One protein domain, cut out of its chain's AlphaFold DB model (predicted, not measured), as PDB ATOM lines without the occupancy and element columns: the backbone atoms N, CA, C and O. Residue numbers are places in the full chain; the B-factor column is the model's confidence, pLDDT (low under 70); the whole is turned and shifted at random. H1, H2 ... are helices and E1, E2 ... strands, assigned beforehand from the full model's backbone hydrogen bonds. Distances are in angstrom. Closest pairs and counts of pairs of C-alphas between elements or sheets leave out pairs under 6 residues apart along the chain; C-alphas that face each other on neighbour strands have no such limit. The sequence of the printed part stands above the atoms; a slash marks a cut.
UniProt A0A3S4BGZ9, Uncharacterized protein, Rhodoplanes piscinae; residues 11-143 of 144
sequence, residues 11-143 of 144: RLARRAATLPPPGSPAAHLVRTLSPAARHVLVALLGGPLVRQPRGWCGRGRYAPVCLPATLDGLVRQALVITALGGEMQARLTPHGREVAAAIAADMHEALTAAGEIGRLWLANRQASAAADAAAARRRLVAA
ATOM      1  N   ARG A  11     -39.036  28.349 -18.494       55.56
ATOM      2  CA  ARG A  11     -38.031  28.650 -17.459       55.56
ATOM      3  C   ARG A  11     -36.631  28.714 -18.048       55.56
ATOM      4  O   ARG A  11     -35.908  29.652 -17.734       55.56
ATOM      5  N   LEU A  12     -36.283  27.783 -18.935       50.34
ATOM      6  CA  LEU A  12     -35.002  27.789 -19.640       50.34
ATOM      7  C   LEU A  12     -34.850  29.037 -20.525       50.34
ATOM      8  O   LEU A  12     -33.820  29.688 -20.478       50.34
ATOM      9  N   ALA A  13     -35.898  29.434 -21.254       52.19
ATOM     10  CA  ALA A  13     -35.903  30.625 -22.105       52.19
ATOM     11  C   ALA A  13     -35.844  31.934 -21.299       52.19
ATOM     12  O   ALA A  13     -35.088  32.837 -21.649       52.19
ATOM     13  N   ARG A  14     -36.576  32.033 -20.177       57.41
ATOM     14  CA  ARG A  14     -36.458  33.178 -19.252       57.41
ATOM     15  C   ARG A  14     -35.077  33.247 -18.583       57.41
ATOM     16  O   ARG A  14     -34.612  34.343 -18.308       57.41
ATOM     17  N   ARG A  15     -34.419  32.104 -18.351       52.09
ATOM     18  CA  ARG A  15     -33.046  32.012 -17.813       52.09
ATOM     19  C   ARG A  15     -31.974  32.314 -18.867       52.09
ATOM     20  O   ARG A  15     -31.006  33.004 -18.567       52.09
ATOM     21  N   ALA A  16     -32.169  31.888 -20.111       47.84
ATOM     22  CA  ALA A  16     -31.300  32.247 -21.230       47.84
ATOM     23  C   ALA A  16     -31.358  33.753 -21.531       47.84
ATOM     24  O   ALA A  16     -30.344  34.340 -21.883       47.84
ATOM     25  N   ALA A  17     -32.508  34.399 -21.301       52.47
ATOM     26  CA  ALA A  17     -32.649  35.852 -21.405       52.47
ATOM     27  C   ALA A  17     -31.854  36.637 -20.338       52.47
ATOM     28  O   ALA A  17     -31.624  37.828 -20.517       52.47
ATOM     29  N   THR A  18     -31.431  35.991 -19.242       54.28
ATOM     30  CA  THR A  18     -30.548  36.596 -18.225       54.28
ATOM     31  C   THR A  18     -29.065  36.319 -18.458       54.28
ATOM     32  O   THR A  18     -28.225  36.914 -17.783       54.28
ATOM     33  N   LEU A  19     -28.728  35.433 -19.399       57.25
ATOM     34  CA  LEU A  19     -27.344  35.173 -19.765       57.25
ATOM     35  C   LEU A  19     -26.898  36.161 -20.851       57.25
ATOM     36  O   LEU A  19     -27.646  36.437 -21.791       57.25
ATOM     37  N   PRO A  20     -25.672  36.696 -20.753       58.84
ATOM     38  CA  PRO A  20     -25.133  37.567 -21.774       58.84
ATOM     39  C   PRO A  20     -24.997  36.777 -23.085       58.84
ATOM     40  O   PRO A  20     -24.561  35.622 -23.056       58.84
ATOM     41  N   PRO A  21     -25.355  37.369 -24.239       62.59
ATOM     42  CA  PRO A  21     -25.373  36.650 -25.502       62.59
ATOM     43  C   PRO A  21     -23.990  36.061 -25.820       62.59
ATOM     44  O   PRO A  21     -22.964  36.674 -25.483       62.59
ATOM     45  N   PRO A  22     -23.934  34.879 -26.461       56.50
ATOM     46  CA  PRO A  22     -22.673  34.247 -26.824       56.50
ATOM     47  C   PRO A  22     -21.855  35.194 -27.713       56.50
ATOM     48  O   PRO A  22     -22.338  35.672 -28.732       56.50
ATOM     49  N   GLY A  23     -20.625  35.500 -27.287       56.19
ATOM     50  CA  GLY A  23     -19.732  36.449 -27.969       56.19
ATOM     51  C   GLY A  23     -19.747  37.878 -27.412       56.19
ATOM     52  O   GLY A  23     -18.907  38.684 -27.800       56.19
ATOM     53  N   SER A  24     -20.632  38.198 -26.465       65.75
ATOM     54  CA  SER A  24     -20.615  39.503 -25.795       65.75
ATOM     55  C   SER A  24     -19.409  39.674 -24.851       65.75
ATOM     56  O   SER A  24     -18.900  38.686 -24.304       65.75
ATOM     57  N   PRO A  25     -18.983  40.923 -24.577       67.75
ATOM     58  CA  PRO A  25     -17.910  41.215 -23.622       67.75
ATOM     59  C   PRO A  25     -18.173  40.618 -22.231       67.75
ATOM     60  O   PRO A  25     -17.270  40.070 -21.602       67.75
ATOM     61  N   ALA A  26     -19.433  40.627 -21.785       66.62
ATOM     62  CA  ALA A  26     -19.848  40.019 -20.524       66.62
ATOM     63  C   ALA A  26     -19.670  38.487 -20.528       66.62
ATOM     64  O   ALA A  26     -19.137  37.934 -19.569       66.62
ATOM     65  N   ALA A  27     -20.017  37.794 -21.619       68.19
ATOM     66  CA  ALA A  27     -19.800  36.349 -21.752       68.19
ATOM     67  C   ALA A  27     -18.308  35.964 -21.820       68.19
ATOM     68  O   ALA A  27     -17.928  34.839 -21.483       68.19
ATOM     69  N   HIS A  28     -17.443  36.873 -22.278       75.88
ATOM     70  CA  HIS A  28     -15.996  36.693 -22.189       75.88
ATOM     71  C   HIS A  28     -15.506  36.846 -20.741       75.88
ATOM     72  O   HIS A  28     -14.812  35.961 -20.242       75.88
ATOM     73  N   LEU A  29     -15.943  37.894 -20.033       76.19
ATOM     74  CA  LEU A  29     -15.581  38.143 -18.631       76.19
ATOM     75  C   LEU A  29     -16.027  37.018 -17.686       76.19
ATOM     76  O   LEU A  29     -15.246  36.599 -16.834       76.19
ATOM     77  N   VAL A  30     -17.226  36.454 -17.877       77.25
ATOM     78  CA  VAL A  30     -17.701  35.279 -17.115       77.25
ATOM     79  C   VAL A  30     -16.695  34.124 -17.185       77.25
ATOM     80  O   VAL A  30     -16.515  33.411 -16.202       77.25
ATOM     81  N   ARG A  31     -15.992  33.956 -18.314       75.38
ATOM     82  CA  ARG A  31     -15.034  32.862 -18.538       75.38
ATOM     83  C   ARG A  31     -13.610  33.186 -18.097       75.38
ATOM     84  O   ARG A  31     -12.910  32.277 -17.658       75.38
ATOM     85  N   THR A  32     -13.180  34.442 -18.179       81.94
ATOM     86  CA  THR A  32     -11.786  34.834 -17.910       81.94
ATOM     87  C   THR A  32     -11.537  35.346 -16.496       81.94
ATOM     88  O   THR A  32     -10.393  35.339 -16.041       81.94
ATOM     89  N   LEU A  33     -12.580  35.744 -15.762       82.88
ATOM     90  CA  LEU A  33     -12.438  36.162 -14.370       82.88
ATOM     91  C   LEU A  33     -11.944  35.017 -13.484       82.88
ATOM     92  O   LEU A  33     -12.430  33.884 -13.576       82.88
ATOM     93  N   SER A  34     -11.024  35.349 -12.574       82.75
ATOM     94  CA  SER A  34     -10.519  34.404 -11.579       82.75
ATOM     95  C   SER A  34     -11.648  33.927 -10.653       82.75
ATOM     96  O   SER A  34     -12.600  34.676 -10.402       82.75
ATOM     97  N   PRO A  35     -11.549  32.718 -10.070       79.75
ATOM     98  CA  PRO A  35     -12.556  32.223  -9.132       79.75
ATOM     99  C   PRO A  35     -12.815  33.187  -7.967       79.75
ATOM    100  O   PRO A  35     -13.958  33.356  -7.551       79.75
ATOM    101  N   ALA A  36     -11.781  33.866  -7.460       74.44
ATOM    102  CA  ALA A  36     -11.922  34.859  -6.397       74.44
ATOM    103  C   ALA A  36     -12.752  36.078  -6.839       74.44
ATOM    104  O   ALA A  36     -13.652  36.504  -6.120       74.44
ATOM    105  N   ALA A  37     -12.492  36.605  -8.039       81.62
ATOM    106  CA  ALA A  37     -13.229  37.736  -8.595       81.62
ATOM    107  C   ALA A  37     -14.708  37.393  -8.834       81.62
ATOM    108  O   ALA A  37     -15.585  38.188  -8.497       81.62
ATOM    109  N   ARG A  38     -14.992  36.179  -9.328       83.75
ATOM    110  CA  ARG A  38     -16.364  35.670  -9.493       83.75
ATOM    111  C   ARG A  38     -17.124  35.637  -8.168       83.75
ATOM    112  O   ARG A  38     -18.229  36.166  -8.093       83.75
ATOM    113  N   HIS A  39     -16.514  35.100  -7.108       77.06
ATOM    114  CA  HIS A  39     -17.133  35.072  -5.779       77.06
ATOM    115  C   HIS A  39     -17.403  36.476  -5.222       77.06
ATOM    116  O   HIS A  39     -18.467  36.701  -4.652       77.06
ATOM    117  N   VAL A  40     -16.478  37.428  -5.397       80.31
ATOM    118  CA  VAL A  40     -16.670  38.819  -4.945       80.31
ATOM    119  C   VAL A  40     -17.838  39.486  -5.676       80.31
ATOM    120  O   VAL A  40     -18.663  40.127  -5.031       80.31
ATOM    121  N   LEU A  41     -17.951  39.306  -6.996       83.00
ATOM    122  CA  LEU A  41     -19.060  39.857  -7.779       83.00
ATOM    123  C   LEU A  41     -20.414  39.278  -7.354       83.00
ATOM    124  O   LEU A  41     -21.365  40.033  -7.165       83.00
ATOM    125  N   VAL A  42     -20.493  37.959  -7.151       82.19
ATOM    126  CA  VAL A  42     -21.723  37.303  -6.680       82.19
ATOM    127  C   VAL A  42     -22.074  37.743  -5.257       82.19
ATOM    128  O   VAL A  42     -23.235  38.024  -4.981       82.19
ATOM    129  N   ALA A  43     -21.089  37.882  -4.364       77.62
ATOM    130  CA  ALA A  43     -21.322  38.391  -3.012       77.62
ATOM    131  C   ALA A  43     -21.917  39.810  -3.027       77.62
ATOM    132  O   ALA A  43     -22.829  40.102  -2.257       77.62
ATOM    133  N   LEU A  44     -21.458  40.667  -3.946       78.88
ATOM    134  CA  LEU A  44     -21.960  42.034  -4.093       78.88
ATOM    135  C   LEU A  44     -23.397  42.128  -4.641       78.88
ATOM    136  O   LEU A  44     -24.015  43.187  -4.514       78.88
ATOM    137  N   LEU A  45     -23.958  41.054  -5.217       77.12
ATOM    138  CA  LEU A  45     -25.391  40.999  -5.550       77.12
ATOM    139  C   LEU A  45     -26.267  40.987  -4.292       77.12
ATOM    140  O   LEU A  45     -27.385  41.493  -4.327       77.12
ATOM    141  N   GLY A  46     -25.761  40.426  -3.187       70.00
ATOM    142  CA  GLY A  46     -26.454  40.385  -1.897       70.00
ATOM    143  C   GLY A  46     -26.398  41.701  -1.114       70.00
ATOM    144  O   GLY A  46     -27.082  41.832  -0.103       70.00
ATOM    145  N   GLY A  47     -25.600  42.672  -1.563       69.94
ATOM    146  CA  GLY A  47     -25.426  43.964  -0.906       69.94
ATOM    147  C   GLY A  47     -23.980  44.469  -0.957       69.94
ATOM    148  O   GLY A  47     -23.073  43.738  -1.357       69.94
ATOM    149  N   PRO A  48     -23.737  45.734  -0.576       68.19
ATOM    150  CA  PRO A  48     -22.394  46.300  -0.556       68.19
ATOM    151  C   PRO A  48     -21.493  45.554   0.431       68.19
ATOM    152  O   PRO A  48     -21.870  45.313   1.577       68.19
ATOM    153  N   LEU A  49     -20.266  45.247   0.006       67.00
ATOM    154  CA  LEU A  49     -19.233  44.783   0.928       67.00
ATOM    155  C   LEU A  49     -18.707  46.000   1.691       67.00
ATOM    156  O   LEU A  49     -18.073  46.874   1.097       67.00
ATOM    157  N   VAL A  50     -18.984  46.044   2.992       61.31
ATOM    158  CA  VAL A  50     -18.468  47.057   3.918       61.31
ATOM    159  C   VAL A  50     -17.293  46.452   4.672       61.31
ATOM    160  O   VAL A  50     -17.410  45.359   5.235       61.31
ATOM    161  N   ARG A  51     -16.142  47.131   4.670       61.00
ATOM    162  CA  ARG A  51     -14.990  46.663   5.438       61.00
ATOM    163  C   ARG A  51     -14.184  47.745   6.130       61.00
ATOM    164  O   ARG A  51     -13.852  48.773   5.547       61.00
ATOM    165  N   GLN A  52     -13.731  47.379   7.325       47.34
ATOM    166  CA  GLN A  52     -12.634  48.018   8.039       47.34
ATOM    167  C   GLN A  52     -11.310  47.847   7.252       47.34
ATOM    168  O   GLN A  52     -11.089  46.797   6.640       47.34
ATOM    169  N   PRO A  53     -10.404  48.839   7.277       47.50
ATOM    170  CA  PRO A  53      -9.235  48.939   6.389       47.50
ATOM    171  C   PRO A  53      -8.149  47.859   6.570       47.50
ATOM    172  O   PRO A  53      -7.210  47.790   5.777       47.50
ATOM    173  N   ARG A  54      -8.251  46.974   7.569       50.44
ATOM    174  CA  ARG A  54      -7.314  45.853   7.744       50.44
ATOM    175  C   ARG A  54      -7.690  44.723   6.782       50.44
ATOM    176  O   ARG A  54      -8.579  43.920   7.056       50.44
ATOM    177  N   GLY A  55      -7.052  44.720   5.610       52.19
ATOM    178  CA  GLY A  55      -7.348  43.811   4.503       52.19
ATOM    179  C   GLY A  55      -7.413  42.335   4.911       52.19
ATOM    180  O   GLY A  55      -6.512  41.827   5.572       52.19
ATOM    181  N   TRP A  56      -8.449  41.606   4.469       54.44
ATOM    182  CA  TRP A  56      -8.295  40.153   4.387       54.44
ATOM    183  C   TRP A  56      -7.334  39.847   3.256       54.44
ATOM    184  O   TRP A  56      -7.651  40.071   2.081       54.44
ATOM    185  N   CYS A  57      -6.274  39.161   3.632       57.66
ATOM    186  CA  CYS A  57      -5.739  38.090   2.827       57.66
ATOM    187  C   CYS A  57      -6.064  36.786   3.563       57.66
ATOM    188  O   CYS A  57      -5.480  36.483   4.601       57.66
ATOM    189  N   GLY A  58      -7.068  36.053   3.082       52.03
ATOM    190  CA  GLY A  58      -7.401  34.736   3.624       52.03
ATOM    191  C   GLY A  58      -6.593  33.656   2.910       52.03
ATOM    192  O   GLY A  58      -6.501  33.682   1.682       52.03
ATOM    193  N   ARG A  59      -6.037  32.680   3.641       49.22
ATOM    194  CA  ARG A  59      -5.575  31.416   3.039       49.22
ATOM    195  C   ARG A  59      -6.798  30.530   2.806       49.22
ATOM    196  O   ARG A  59      -7.180  29.756   3.679       49.22
ATOM    197  N   GLY A  60      -7.459  30.680   1.662       46.12
ATOM    198  CA  GLY A  60      -8.480  29.718   1.254       46.12
ATOM    199  C   GLY A  60      -7.833  28.369   0.933       46.12
ATOM    200  O   GLY A  60      -6.707  28.336   0.440       46.12
ATOM    201  N   ARG A  61      -8.562  27.259   1.137       42.84
ATOM    202  CA  ARG A  61      -8.139  25.890   0.754       42.84
ATOM    203  C   ARG A  61      -7.740  25.744  -0.727       42.84
ATOM    204  O   ARG A  61      -7.143  24.736  -1.075       42.84
ATOM    205  N   TYR A  62      -8.058  26.735  -1.567       40.12
ATOM    206  CA  TYR A  62      -7.861  26.703  -3.018       40.12
ATOM    207  C   TYR A  62      -7.081  27.899  -3.612       40.12
ATOM    208  O   TYR A  62      -6.785  27.850  -4.799       40.12
ATOM    209  N   ALA A  63      -6.733  28.941  -2.834       40.06
ATOM    210  CA  ALA A  63      -5.772  30.015  -3.176       40.06
ATOM    211  C   ALA A  63      -5.748  31.111  -2.080       40.06
ATOM    212  O   ALA A  63      -6.764  31.321  -1.406       40.06
ATOM    213  N   PRO A  64      -4.642  31.865  -1.914       50.03
ATOM    214  CA  PRO A  64      -4.665  33.114  -1.157       50.03
ATOM    215  C   PRO A  64      -5.548  34.146  -1.876       50.03
ATOM    216  O   PRO A  64      -5.284  34.512  -3.019       50.03
ATOM    217  N   VAL A  65      -6.597  34.631  -1.208       58.06
ATOM    218  CA  VAL A  65      -7.459  35.700  -1.737       58.06
ATOM    219  C   VAL A  65      -7.172  36.974  -0.963       58.06
ATOM    220  O   VAL A  65      -7.590  37.112   0.189       58.06
ATOM    221  N   CYS A  66      -6.470  37.909  -1.601       68.31
ATOM    222  CA  CYS A  66      -6.355  39.277  -1.109       68.31
ATOM    223  C   CYS A  66      -7.489  40.110  -1.710       68.31
ATOM    224  O   CYS A  66      -7.505  40.420  -2.906       68.31
ATOM    225  N   LEU A  67      -8.464  40.450  -0.862       70.75
ATOM    226  CA  LEU A  67      -9.660  41.183  -1.278       70.75
ATOM    227  C   LEU A  67      -9.331  42.556  -1.901       70.75
ATOM    228  O   LEU A  67      -9.923  42.850  -2.937       70.75
ATOM    229  N   PRO A  68      -8.386  43.364  -1.370       73.38
ATOM    230  CA  PRO A  68      -8.044  44.654  -1.977       73.38
ATOM    231  C   PRO A  68      -7.533  44.520  -3.417       73.38
ATOM    232  O   PRO A  68      -8.063  45.157  -4.315       73.38
ATOM    233  N   ALA A  69      -6.596  43.599  -3.668       75.62
ATOM    234  CA  ALA A  69      -6.059  43.364  -5.011       75.62
ATOM    235  C   ALA A  69      -7.126  42.848  -5.995       75.62
ATOM    236  O   ALA A  69      -7.104  43.171  -7.183       75.62
ATOM    237  N   THR A  70      -8.080  42.055  -5.494       78.81
ATOM    238  CA  THR A  70      -9.210  41.563  -6.294       78.81
ATOM    239  C   THR A  70     -10.170  42.702  -6.644       78.81
ATOM    240  O   THR A  70     -10.585  42.813  -7.794       78.81
ATOM    241  N   LEU A  71     -10.488  43.574  -5.681       78.50
ATOM    242  CA  LEU A  71     -11.329  44.751  -5.905       78.50
ATOM    243  C   LEU A  71     -10.671  45.745  -6.865       78.50
ATOM    244  O   LEU A  71     -11.344  46.200  -7.779       78.50
ATOM    245  N   ASP A  72      -9.368  46.000  -6.744       82.94
ATOM    246  CA  ASP A  72      -8.628  46.846  -7.691       82.94
ATOM    247  C   ASP A  72      -8.714  46.316  -9.127       82.94
ATOM    248  O   ASP A  72      -8.917  47.080 -10.071       82.94
ATOM    249  N   GLY A  73      -8.590  44.997  -9.306       84.38
ATOM    250  CA  GLY A  73      -8.784  44.357 -10.608       84.38
ATOM    251  C   GLY A  73     -10.193  44.578 -11.164       84.38
ATOM    252  O   GLY A  73     -10.341  44.936 -12.329       84.38
ATOM    253  N   LEU A  74     -11.217  44.428 -10.321       86.25
ATOM    254  CA  LEU A  74     -12.620  44.629 -10.697       86.25
ATOM    255  C   LEU A  74     -12.965  46.104 -10.973       86.25
ATOM    256  O   LEU A  74     -13.782  46.383 -11.851       86.25
ATOM    257  N   VAL A  75     -12.332  47.045 -10.268       87.12
ATOM    258  CA  VAL A  75     -12.455  48.491 -10.515       87.12
ATOM    259  C   VAL A  75     -11.815  48.859 -11.852       87.12
ATOM    260  O   VAL A  75     -12.448  49.538 -12.657       87.12
ATOM    261  N   ARG A  76     -10.608  48.349 -12.150       87.25
ATOM    262  CA  ARG A  76      -9.948  48.556 -13.458       87.25
ATOM    263  C   ARG A  76     -10.770  48.024 -14.634       87.25
ATOM    264  O   ARG A  76     -10.644  48.532 -15.741       87.25
ATOM    265  N   GLN A  77     -11.611  47.025 -14.392       86.38
ATOM    266  CA  GLN A  77     -12.534  46.458 -15.376       86.38
ATOM    267  C   GLN A  77     -13.915  47.138 -15.385       86.38
ATOM    268  O   GLN A  77     -14.817  46.667 -16.071       86.38
ATOM    269  N   ALA A  78     -14.104  48.222 -14.624       88.12
ATOM    270  CA  ALA A  78     -15.366  48.951 -14.492       88.12
ATOM    271  C   ALA A  78     -16.561  48.085 -14.032       88.12
ATOM    272  O   ALA A  78     -17.719  48.395 -14.324       88.12
ATOM    273  N   LEU A  79     -16.302  47.008 -13.284       86.31
ATOM    274  CA  LEU A  79     -17.334  46.117 -12.731       86.31
ATOM    275  C   LEU A  79     -17.759  46.537 -11.320       86.31
ATOM    276  O   LEU A  79     -18.882  46.280 -10.883       86.31
ATOM    277  N   VAL A  80     -16.864  47.202 -10.598       86.88
ATOM    278  CA  VAL A  80     -17.085  47.655  -9.227       86.88
ATOM    279  C   VAL A  80     -16.657  49.112  -9.116       86.88
ATOM    280  O   VAL A  80     -15.671  49.525  -9.716       86.88
ATOM    281  N   ILE A  81     -17.394  49.882  -8.324       85.38
ATOM    282  CA  ILE A  81     -16.962  51.178  -7.802       85.38
ATOM    283  C   ILE A  81     -16.669  51.032  -6.313       85.38
ATOM    284  O   ILE A  81     -17.409  50.362  -5.582       85.38
ATOM    285  N   THR A  82     -15.588  51.659  -5.867       80.00
ATOM    286  CA  THR A  82     -15.213  51.724  -4.458       80.00
ATOM    287  C   THR A  82     -15.379  53.152  -3.950       80.00
ATOM    288  O   THR A  82     -14.935  54.105  -4.585       80.00
ATOM    289  N   ALA A  83     -16.043  53.312  -2.808       70.62
ATOM    290  CA  ALA A  83     -16.052  54.564  -2.063       70.62
ATOM    291  C   ALA A  83     -15.071  54.443  -0.893       70.62
ATOM    292  O   ALA A  83     -15.105  53.460  -0.145       70.62
ATOM    293  N   LEU A  84     -14.194  55.437  -0.757       56.78
ATOM    294  CA  LEU A  84     -13.253  55.563   0.352       56.78
ATOM    295  C   LEU A  84     -13.793  56.618   1.320       56.78
ATOM    296  O   LEU A  84     -13.767  57.808   1.023       56.78
ATOM    297  N   GLY A  85     -14.290  56.182   2.474       51.94
ATOM    298  CA  GLY A  85     -14.703  57.078   3.552       51.94
ATOM    299  C   GLY A  85     -14.750  56.327   4.873       51.94
ATOM    300  O   GLY A  85     -15.769  55.720   5.174       51.94
ATOM    301  N   GLY A  86     -13.638  56.310   5.622       55.78
ATOM    302  CA  GLY A  86     -13.474  55.594   6.904       55.78
ATOM    303  C   GLY A  86     -13.515  54.057   6.812       55.78
ATOM    304  O   GLY A  86     -12.746  53.369   7.478       55.78
ATOM    305  N   GLU A  87     -14.347  53.526   5.920       61.09
ATOM    306  CA  GLU A  87     -14.528  52.125   5.569       61.09
ATOM    307  C   GLU A  87     -14.557  51.995   4.041       61.09
ATOM    308  O   GLU A  87     -15.089  52.852   3.328       61.09
ATOM    309  N   MET A  88     -13.964  50.923   3.517       62.06
ATOM    310  CA  MET A  88     -14.022  50.630   2.087       62.06
ATOM    311  C   MET A  88     -15.404  50.052   1.773       62.06
ATOM    312  O   MET A  88     -15.750  48.982   2.281       62.06
ATOM    313  N   GLN A  89     -16.176  50.739   0.928       73.75
ATOM    314  CA  GLN A  89     -17.437  50.219   0.392       73.75
ATOM    315  C   GLN A  89     -17.265  49.863  -1.078       73.75
ATOM    316  O   GLN A  89     -16.968  50.736  -1.890       73.75
ATOM    317  N   ALA A  90     -17.496  48.601  -1.432       79.19
ATOM    318  CA  ALA A  90     -17.550  48.161  -2.824       79.19
ATOM    319  C   ALA A  90     -19.007  47.993  -3.275       79.19
ATOM    320  O   ALA A  90     -19.821  47.406  -2.558       79.19
ATOM    321  N   ARG A  91     -19.342  48.500  -4.468       84.12
ATOM    322  CA  ARG A  91     -20.664  48.358  -5.100       84.12
ATOM    323  C   ARG A  91     -20.521  47.989  -6.570       84.12
ATOM    324  O   ARG A  91     -19.612  48.463  -7.241       84.12
ATOM    325  N   LEU A  92     -21.450  47.185  -7.082       85.00
ATOM    326  CA  LEU A  92     -21.490  46.849  -8.505       85.00
ATOM    327  C   LEU A  92     -21.891  48.063  -9.346       85.00
ATOM    328  O   LEU A  92     -22.841  48.784  -9.015       85.00
ATOM    329  N   THR A  93     -21.208  48.234 -10.473       88.56
ATOM    330  CA  THR A  93     -21.668  49.104 -11.562       88.56
ATOM    331  C   THR A  93     -22.858  48.442 -12.280       88.56
ATOM    332  O   THR A  93     -23.130  47.259 -12.049       88.56
ATOM    333  N   PRO A  94     -23.603  49.149 -13.154       87.75
ATOM    334  CA  PRO A  94     -24.626  48.512 -13.988       87.75
ATOM    335  C   PRO A  94     -24.069  47.329 -14.794       87.75
ATOM    336  O   PRO A  94     -24.619  46.235 -14.723       87.75
ATOM    337  N   HIS A  95     -22.911  47.513 -15.433       86.81
ATOM    338  CA  HIS A  95     -22.227  46.447 -16.162       86.81
ATOM    339  C   HIS A  95     -21.764  45.308 -15.238       86.81
ATOM    340  O   HIS A  95     -21.950  44.130 -15.536       86.81
ATOM    341  N   GLY A  96     -21.232  45.643 -14.060       84.88
ATOM    342  CA  GLY A  96     -20.868  44.665 -13.040       84.88
ATOM    343  C   GLY A  96     -22.042  43.813 -12.568       84.88
ATOM    344  O   GLY A  96     -21.857  42.625 -12.326       84.88
ATOM    345  N   ARG A  97     -23.254  44.380 -12.473       85.56
ATOM    346  CA  ARG A  97     -24.473  43.627 -12.132       85.56
ATOM    347  C   ARG A  97     -24.841  42.609 -13.201       85.56
ATOM    348  O   ARG A  97     -25.183  41.488 -12.845       85.56
ATOM    349  N   GLU A  98     -24.744  42.971 -14.476       84.38
ATOM    350  CA  GLU A  98     -25.001  42.046 -15.587       84.38
ATOM    351  C   GLU A  98     -24.018  40.871 -15.559       84.38
ATOM    352  O   GLU A  98     -24.425  39.711 -15.603       84.38
ATOM    353  N   VAL A  99     -22.725  41.163 -15.395       85.06
ATOM    354  CA  VAL A  99     -21.676  40.137 -15.300       85.06
ATOM    355  C   VAL A  99     -21.860  39.272 -14.050       85.06
ATOM    356  O   VAL A  99     -21.766  38.050 -14.130       85.06
ATOM    357  N   ALA A 100     -22.165  39.870 -12.898       84.38
ATOM    358  CA  ALA A 100     -22.396  39.135 -11.657       84.38
ATOM    359  C   ALA A 100     -23.628  38.220 -11.747       84.38
ATOM    360  O   ALA A 100     -23.568  37.077 -11.298       84.38
ATOM    361  N   ALA A 101     -24.724  38.691 -12.349       80.75
ATOM    362  CA  ALA A 101     -25.930  37.893 -12.565       80.75
ATOM    363  C   ALA A 101     -25.660  36.704 -13.498       80.75
ATOM    364  O   ALA A 101     -26.096  35.589 -13.216       80.75
ATOM    365  N   ALA A 102     -24.877  36.922 -14.556       81.38
ATOM    366  CA  ALA A 102     -24.441  35.865 -15.461       81.38
ATOM    367  C   ALA A 102     -23.610  34.792 -14.742       81.38
ATOM    368  O   ALA A 102     -23.868  33.601 -14.895       81.38
ATOM    369  N   ILE A 103     -22.646  35.212 -13.914       82.56
ATOM    370  CA  ILE A 103     -21.826  34.306 -13.096       82.56
ATOM    371  C   ILE A 103     -22.702  33.533 -12.104       82.56
ATOM    372  O   ILE A 103     -22.524  32.331 -11.938       82.56
ATOM    373  N   ALA A 104     -23.655  34.197 -11.444       78.12
ATOM    374  CA  ALA A 104     -24.553  33.545 -10.496       78.12
ATOM    375  C   ALA A 104     -25.435  32.484 -11.177       78.12
ATOM    376  O   ALA A 104     -25.647  31.409 -10.611       78.12
ATOM    377  N   ALA A 105     -25.916  32.761 -12.393       76.69
ATOM    378  CA  ALA A 105     -26.670  31.802 -13.194       76.69
ATOM    379  C   ALA A 105     -25.813  30.585 -13.585       76.69
ATOM    380  O   ALA A 105     -26.249  29.456 -13.366       76.69
ATOM    381  N   ASP A 106     -24.585  30.811 -14.063       78.81
ATOM    382  CA  ASP A 106     -23.615  29.759 -14.411       78.81
ATOM    383  C   ASP A 106     -23.270  28.873 -13.198       78.81
ATOM    384  O   ASP A 106     -23.337  27.645 -13.258       78.81
ATOM    385  N   MET A 107     -23.009  29.483 -12.034       73.19
ATOM    386  CA  MET A 107     -22.760  28.748 -10.788       73.19
ATOM    387  C   MET A 107     -23.980  27.932 -10.338       73.19
ATOM    388  O   MET A 107     -23.826  26.803  -9.874       73.19
ATOM    389  N   HIS A 108     -25.194  28.475 -10.466       71.75
ATOM    390  CA  HIS A 108     -26.420  27.753 -10.125       71.75
ATOM    391  C   HIS A 108     -26.665  26.558 -11.057       71.75
ATOM    392  O   HIS A 108     -27.069  25.493 -10.586       71.75
ATOM    393  N   GLU A 109     -26.403  26.711 -12.357       70.25
ATOM    394  CA  GLU A 109     -26.488  25.627 -13.338       70.25
ATOM    395  C   GLU A 109     -25.478  24.522 -13.022       70.25
ATOM    396  O   GLU A 109     -25.868  23.362 -12.885       70.25
ATOM    397  N   ALA A 110     -24.217  24.886 -12.776       66.50
ATOM    398  CA  ALA A 110     -23.173  23.940 -12.396       66.50
ATOM    399  C   ALA A 110     -23.519  23.170 -11.108       66.50
ATOM    400  O   ALA A 110     -23.351  21.951 -11.047       66.50
ATOM    401  N   LEU A 111     -24.053  23.853 -10.087       67.06
ATOM    402  CA  LEU A 111     -24.484  23.215  -8.839       67.06
ATOM    403  C   LEU A 111     -25.705  22.307  -9.036       67.06
ATOM    404  O   LEU A 111     -25.783  21.241  -8.424       67.06
ATOM    405  N   THR A 112     -26.646  22.699  -9.898       67.81
ATOM    406  CA  THR A 112     -27.824  21.880 -10.221       67.81
ATOM    407  C   THR A 112     -27.413  20.609 -10.958       67.81
ATOM    408  O   THR A 112     -27.800  19.517 -10.540       67.81
ATOM    409  N   ALA A 113     -26.568  20.736 -11.983       62.81
ATOM    410  CA  ALA A 113     -26.024  19.612 -12.738       62.81
ATOM    411  C   ALA A 113     -25.208  18.671 -11.837       62.81
ATOM    412  O   ALA A 113     -25.394  17.455 -11.877       62.81
ATOM    413  N   ALA A 114     -24.365  19.213 -10.952       59.09
ATOM    414  CA  ALA A 114     -23.640  18.414  -9.965       59.09
ATOM    415  C   ALA A 114     -24.593  17.651  -9.025       59.09
ATOM    416  O   ALA A 114     -24.372  16.473  -8.739       59.09
ATOM    417  N   GLY A 115     -25.680  18.292  -8.582       64.50
ATOM    418  CA  GLY A 115     -26.720  17.649  -7.780       64.50
ATOM    419  C   GLY A 115     -27.449  16.525  -8.524       64.50
ATOM    420  O   GLY A 115     -27.722  15.478  -7.939       64.50
ATOM    421  N   GLU A 116     -27.740  16.703  -9.813       72.31
ATOM    422  CA  GLU A 116     -28.333  15.666 -10.669       72.31
ATOM    423  C   GLU A 116     -27.395  14.479 -10.876       72.31
ATOM    424  O   GLU A 116     -27.813  13.338 -10.680       72.31
ATOM    425  N   ILE A 117     -26.121  14.737 -11.178       67.00
ATOM    426  CA  ILE A 117     -25.090  13.699 -11.296       67.00
ATOM    427  C   ILE A 117     -24.966  12.925  -9.979       67.00
ATOM    428  O   ILE A 117     -24.947  11.694  -9.986       67.00
ATOM    429  N   GLY A 118     -24.952  13.624  -8.840       56.44
ATOM    430  CA  GLY A 118     -24.921  12.997  -7.518       56.44
ATOM    431  C   GLY A 118     -26.130  12.092  -7.257       56.44
ATOM    432  O   GLY A 118     -25.967  10.970  -6.772       56.44
ATOM    433  N   ARG A 119     -27.342  12.530  -7.630       75.94
ATOM    434  CA  ARG A 119     -28.565  11.713  -7.525       75.94
ATOM    435  C   ARG A 119     -28.517  10.478  -8.424       75.94
ATOM    436  O   ARG A 119     -28.862   9.393  -7.962       75.94
ATOM    437  N   LEU A 120     -28.071  10.626  -9.672       66.00
ATOM    438  CA  LEU A 120     -27.922   9.511 -10.614       66.00
ATOM    439  C   LEU A 120     -26.905   8.482 -10.113       66.00
ATOM    440  O   LEU A 120     -27.165   7.280 -10.149       66.00
ATOM    441  N   TRP A 121     -25.773   8.947  -9.585       73.50
ATOM    442  CA  TRP A 121     -24.765   8.076  -8.989       73.50
ATOM    443  C   TRP A 121     -25.324   7.284  -7.798       73.50
ATOM    444  O   TRP A 121     -25.125   6.070  -7.710       73.50
ATOM    445  N   LEU A 122     -26.076   7.948  -6.914       71.62
ATOM    446  CA  LEU A 122     -26.703   7.300  -5.762       71.62
ATOM    447  C   LEU A 122     -27.749   6.256  -6.185       71.62
ATOM    448  O   LEU A 122     -27.746   5.146  -5.655       71.62
ATOM    449  N   ALA A 123     -28.606   6.584  -7.157       75.06
ATOM    450  CA  ALA A 123     -29.616   5.666  -7.683       75.06
ATOM    451  C   ALA A 123     -28.977   4.411  -8.302       75.06
ATOM    452  O   ALA A 123     -29.407   3.294  -8.014       75.06
ATOM    453  N   ASN A 124     -27.894   4.576  -9.071       76.25
ATOM    454  CA  ASN A 124     -27.144   3.446  -9.624       76.25
ATOM    455  C   ASN A 124     -26.568   2.542  -8.526       76.25
ATOM    456  O   ASN A 124     -26.686   1.323  -8.612       76.25
ATOM    457  N   ARG A 125     -25.998   3.114  -7.457       77.81
ATOM    458  CA  ARG A 125     -25.476   2.333  -6.320       77.81
ATOM    459  C   ARG A 125     -26.571   1.525  -5.623       77.81
ATOM    460  O   ARG A 125     -26.339   0.371  -5.270       77.81
ATOM    461  N   GLN A 126     -27.751   2.114  -5.445       84.62
ATOM    462  CA  GLN A 126     -28.899   1.433  -4.843       84.62
ATOM    463  C   GLN A 126     -29.418   0.294  -5.731       84.62
ATOM    464  O   GLN A 126     -29.695  -0.791  -5.222       84.62
ATOM    465  N   ALA A 127     -29.489   0.504  -7.048       78.75
ATOM    466  CA  ALA A 127     -29.905  -0.524  -7.999       78.75
ATOM    467  C   ALA A 127     -28.935  -1.716  -8.021       78.75
ATOM    468  O   ALA A 127     -29.375  -2.865  -7.974       78.75
ATOM    469  N   SER A 128     -27.620  -1.458  -8.018       79.38
ATOM    470  CA  SER A 128     -26.605  -2.516  -7.924       79.38
ATOM    471  C   SER A 128     -26.730  -3.310  -6.622       79.38
ATOM    472  O   SER A 128     -26.788  -4.534  -6.664       79.38
ATOM    473  N   ALA A 129     -26.878  -2.633  -5.480       79.25
ATOM    474  CA  ALA A 129     -27.047  -3.306  -4.192       79.25
ATOM    475  C   ALA A 129     -28.318  -4.179  -4.142       79.25
ATOM    476  O   ALA A 129     -28.301  -5.280  -3.593       79.25
ATOM    477  N   ALA A 130     -29.418  -3.716  -4.743       81.81
ATOM    478  CA  ALA A 130     -30.651  -4.492  -4.845       81.81
ATOM    479  C   ALA A 130     -30.484  -5.730  -5.745       81.81
ATOM    480  O   ALA A 130     -30.980  -6.808  -5.407       81.81
ATOM    481  N   ALA A 131     -29.768  -5.598  -6.865       79.00
ATOM    482  CA  ALA A 131     -29.467  -6.712  -7.761       79.00
ATOM    483  C   ALA A 131     -28.594  -7.775  -7.074       79.00
ATOM    484  O   ALA A 131     -28.908  -8.966  -7.154       79.00
ATOM    485  N   ASP A 132     -27.568  -7.350  -6.332       83.12
ATOM    486  CA  ASP A 132     -26.695  -8.241  -5.564       83.12
ATOM    487  C   ASP A 132     -27.472  -8.986  -4.473       83.12
ATOM    488  O   ASP A 132     -27.359 -10.208  -4.342       83.12
ATOM    489  N   ALA A 133     -28.341  -8.282  -3.740       82.25
ATOM    490  CA  ALA A 133     -29.209  -8.890  -2.735       82.25
ATOM    491  C   ALA A 133     -30.190  -9.904  -3.353       82.25
ATOM    492  O   ALA A 133     -30.407 -10.984  -2.798       82.25
ATOM    493  N   ALA A 134     -30.763  -9.598  -4.521       84.56
ATOM    494  CA  ALA A 134     -31.649 -10.511  -5.241       84.56
ATOM    495  C   ALA A 134     -30.906 -11.747  -5.777       84.56
ATOM    496  O   ALA A 134     -31.464 -12.847  -5.779       84.56
ATOM    497  N   ALA A 135     -29.660 -11.589  -6.225       84.44
ATOM    498  CA  ALA A 135     -28.814 -12.698  -6.656       84.44
ATOM    499  C   ALA A 135     -28.412 -13.595  -5.474       84.44
ATOM    500  O   ALA A 135     -28.480 -14.817  -5.585       84.44
ATOM    501  N   ALA A 136     -28.061 -13.005  -4.328       79.69
ATOM    502  CA  ALA A 136     -27.759 -13.744  -3.104       79.69
ATOM    503  C   ALA A 136     -28.962 -14.574  -2.626       79.69
ATOM    504  O   ALA A 136     -28.815 -15.761  -2.352       79.69
ATOM    505  N   ARG A 137     -30.168 -13.988  -2.622       85.94
ATOM    506  CA  ARG A 137     -31.409 -14.709  -2.288       85.94
ATOM    507  C   ARG A 137     -31.675 -15.883  -3.228       85.94
ATOM    508  O   ARG A 137     -32.002 -16.964  -2.758       85.94
ATOM    509  N   ARG A 138     -31.492 -15.698  -4.540       86.25
ATOM    510  CA  ARG A 138     -31.655 -16.782  -5.524       86.25
ATOM    511  C   ARG A 138     -30.678 -17.939  -5.296       86.25
ATOM    512  O   ARG A 138     -31.070 -19.084  -5.463       86.25
ATOM    513  N   ARG A 139     -29.434 -17.650  -4.901       83.06
ATOM    514  CA  ARG A 139     -28.437 -18.685  -4.577       83.06
ATOM    515  C   ARG A 139     -28.781 -19.461  -3.309       83.06
ATOM    516  O   ARG A 139     -28.548 -20.657  -3.285       83.06
ATOM    517  N   LEU A 140     -29.330 -18.794  -2.292       79.44
ATOM    518  CA  LEU A 140     -29.773 -19.453  -1.060       79.44
ATOM    519  C   LEU A 140     -30.946 -20.404  -1.323       79.44
ATOM    520  O   LEU A 140     -30.876 -21.552  -0.918       79.44
ATOM    521  N   VAL A 141     -31.959 -19.962  -2.077       81.50
ATOM    522  CA  VAL A 141     -33.106 -20.814  -2.450       81.50
ATOM    523  C   VAL A 141     -32.685 -21.998  -3.324       81.50
ATOM    524  O   VAL A 141     -33.271 -23.061  -3.231       81.50
ATOM    525  N   ALA A 142     -31.674 -21.835  -4.182       70.31
ATOM    526  CA  ALA A 142     -31.159 -22.927  -5.011       70.31
ATOM    527  C   ALA A 142     -30.243 -23.911  -4.254       70.31
ATOM    528  O   ALA A 142     -29.817 -24.902  -4.843       70.31
ATOM    529  N   ALA A 143     -29.880 -23.604  -3.006       70.38
ATOM    530  CA  ALA A 143     -29.046 -24.448  -2.151       70.38
ATOM    531  C   ALA A 143     -29.862 -25.245  -1.110       70.38
ATOM    532  O   ALA A 143     -29.271 -26.043  -0.384       70.38
TER     533      ALA A 143
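What this domain is: This is residues 11 to 143 of the 144 residues of an uncharacterized protein of Rhodoplanes piscinae (UniProt A0A3S4BGZ9). A small head sends out one long helical arm: residues 108 to 143, of which 108 to 141 belong to H5, stick out from it. In the head, H3 and H4 pack on a small three-stranded sheet, the first part of H5 crosses H3, and H2 packs on H5; the hairpin E2 and E3 sits by the first residues of H3 and H4. The printed part has 133 residues with five named helices and five named strands, in the order H1 H2 H3 E1 E2 E3 H4 E4 E5 H5; both sheets, E1 - E5 - E4 and E2 - E3, are antiparallel, and the class is mixed, helices and strands. The whole is extended, with a radius of gyration of the C-alphas of 23.0 A and spans of 82 by 38 by 22 A.

Where its parts are: Find C-alpha 11 at (-38.031, 28.650, -17.459), where H1, residues 11 to 16, begins. Read on through H2, residues 25 to 32, and H3, residues 35 to 45, 16.0 A long. Next come strands E1, residues 49 to 51, E2, residues 57 to 60, and E3, residues 63 to 66, then H4, residues 67 to 76, 14.2 A long. E4, residues 80 to 85, spans 16.1 A, and E5, residues 87 to 92, spans 16.6 A. From C-alpha 94 at (-24.626, 48.512, -13.988), H5, residues 94 to 141, runs 70.8 A to C-alpha 141 at (-33.106, -20.814, -2.450).

How they stand to each other: Begin at the sheet E1 E5 E4, where N 51 and O 88 are 3.0 A apart and N 81 and O 91 of the hairpin E4 and E5 are 2.8 A apart, within hydrogen-bond range. With H3 and H4 on one face it makes two layers, helices on a sheet. H4 is over E4 at a height over the sheet of 8.3 A, while H5 only grazes the sheet with residues 94 to 100. H3 touches H4, about perpendicular at 79 degrees, closest at the C-alphas of Ala 37 and Thr 70, 6.0 A. H5 touches H3 with residues 96 to 104 alone, closest at the C-alphas of Leu 41 and Ala 100, 5.2 A. H5 touches H2 with residues 98 to 103 alone, at a steep tilt of 49 degrees, closest at the C-alphas of Ala 26 and Val 99, 5.5 A. H1 is close to H5 but not clearly touching: the closest C-alphas, of Arg 15 and Ala 105, are 7.9 A apart. In the hairpin E2 and E3, N 65 and O 58 are 3.0 A apart. Every O i to N i+4 pair is within hydrogen-bond range in H1, H3, H4 and H5, and 3 of 4 in H2.

The domain as a whole: The C-alphas farthest apart, of Gly 85 and Ala 143, are 83.0 A apart. Without the arm, 97 residues span 44 by 30 by 23 A. The printed part has no cut and no long link. Mean pLDDT of the printed part is 71.4; look for values under 70 at, among others, residues 11 to 27 and 47 to 66.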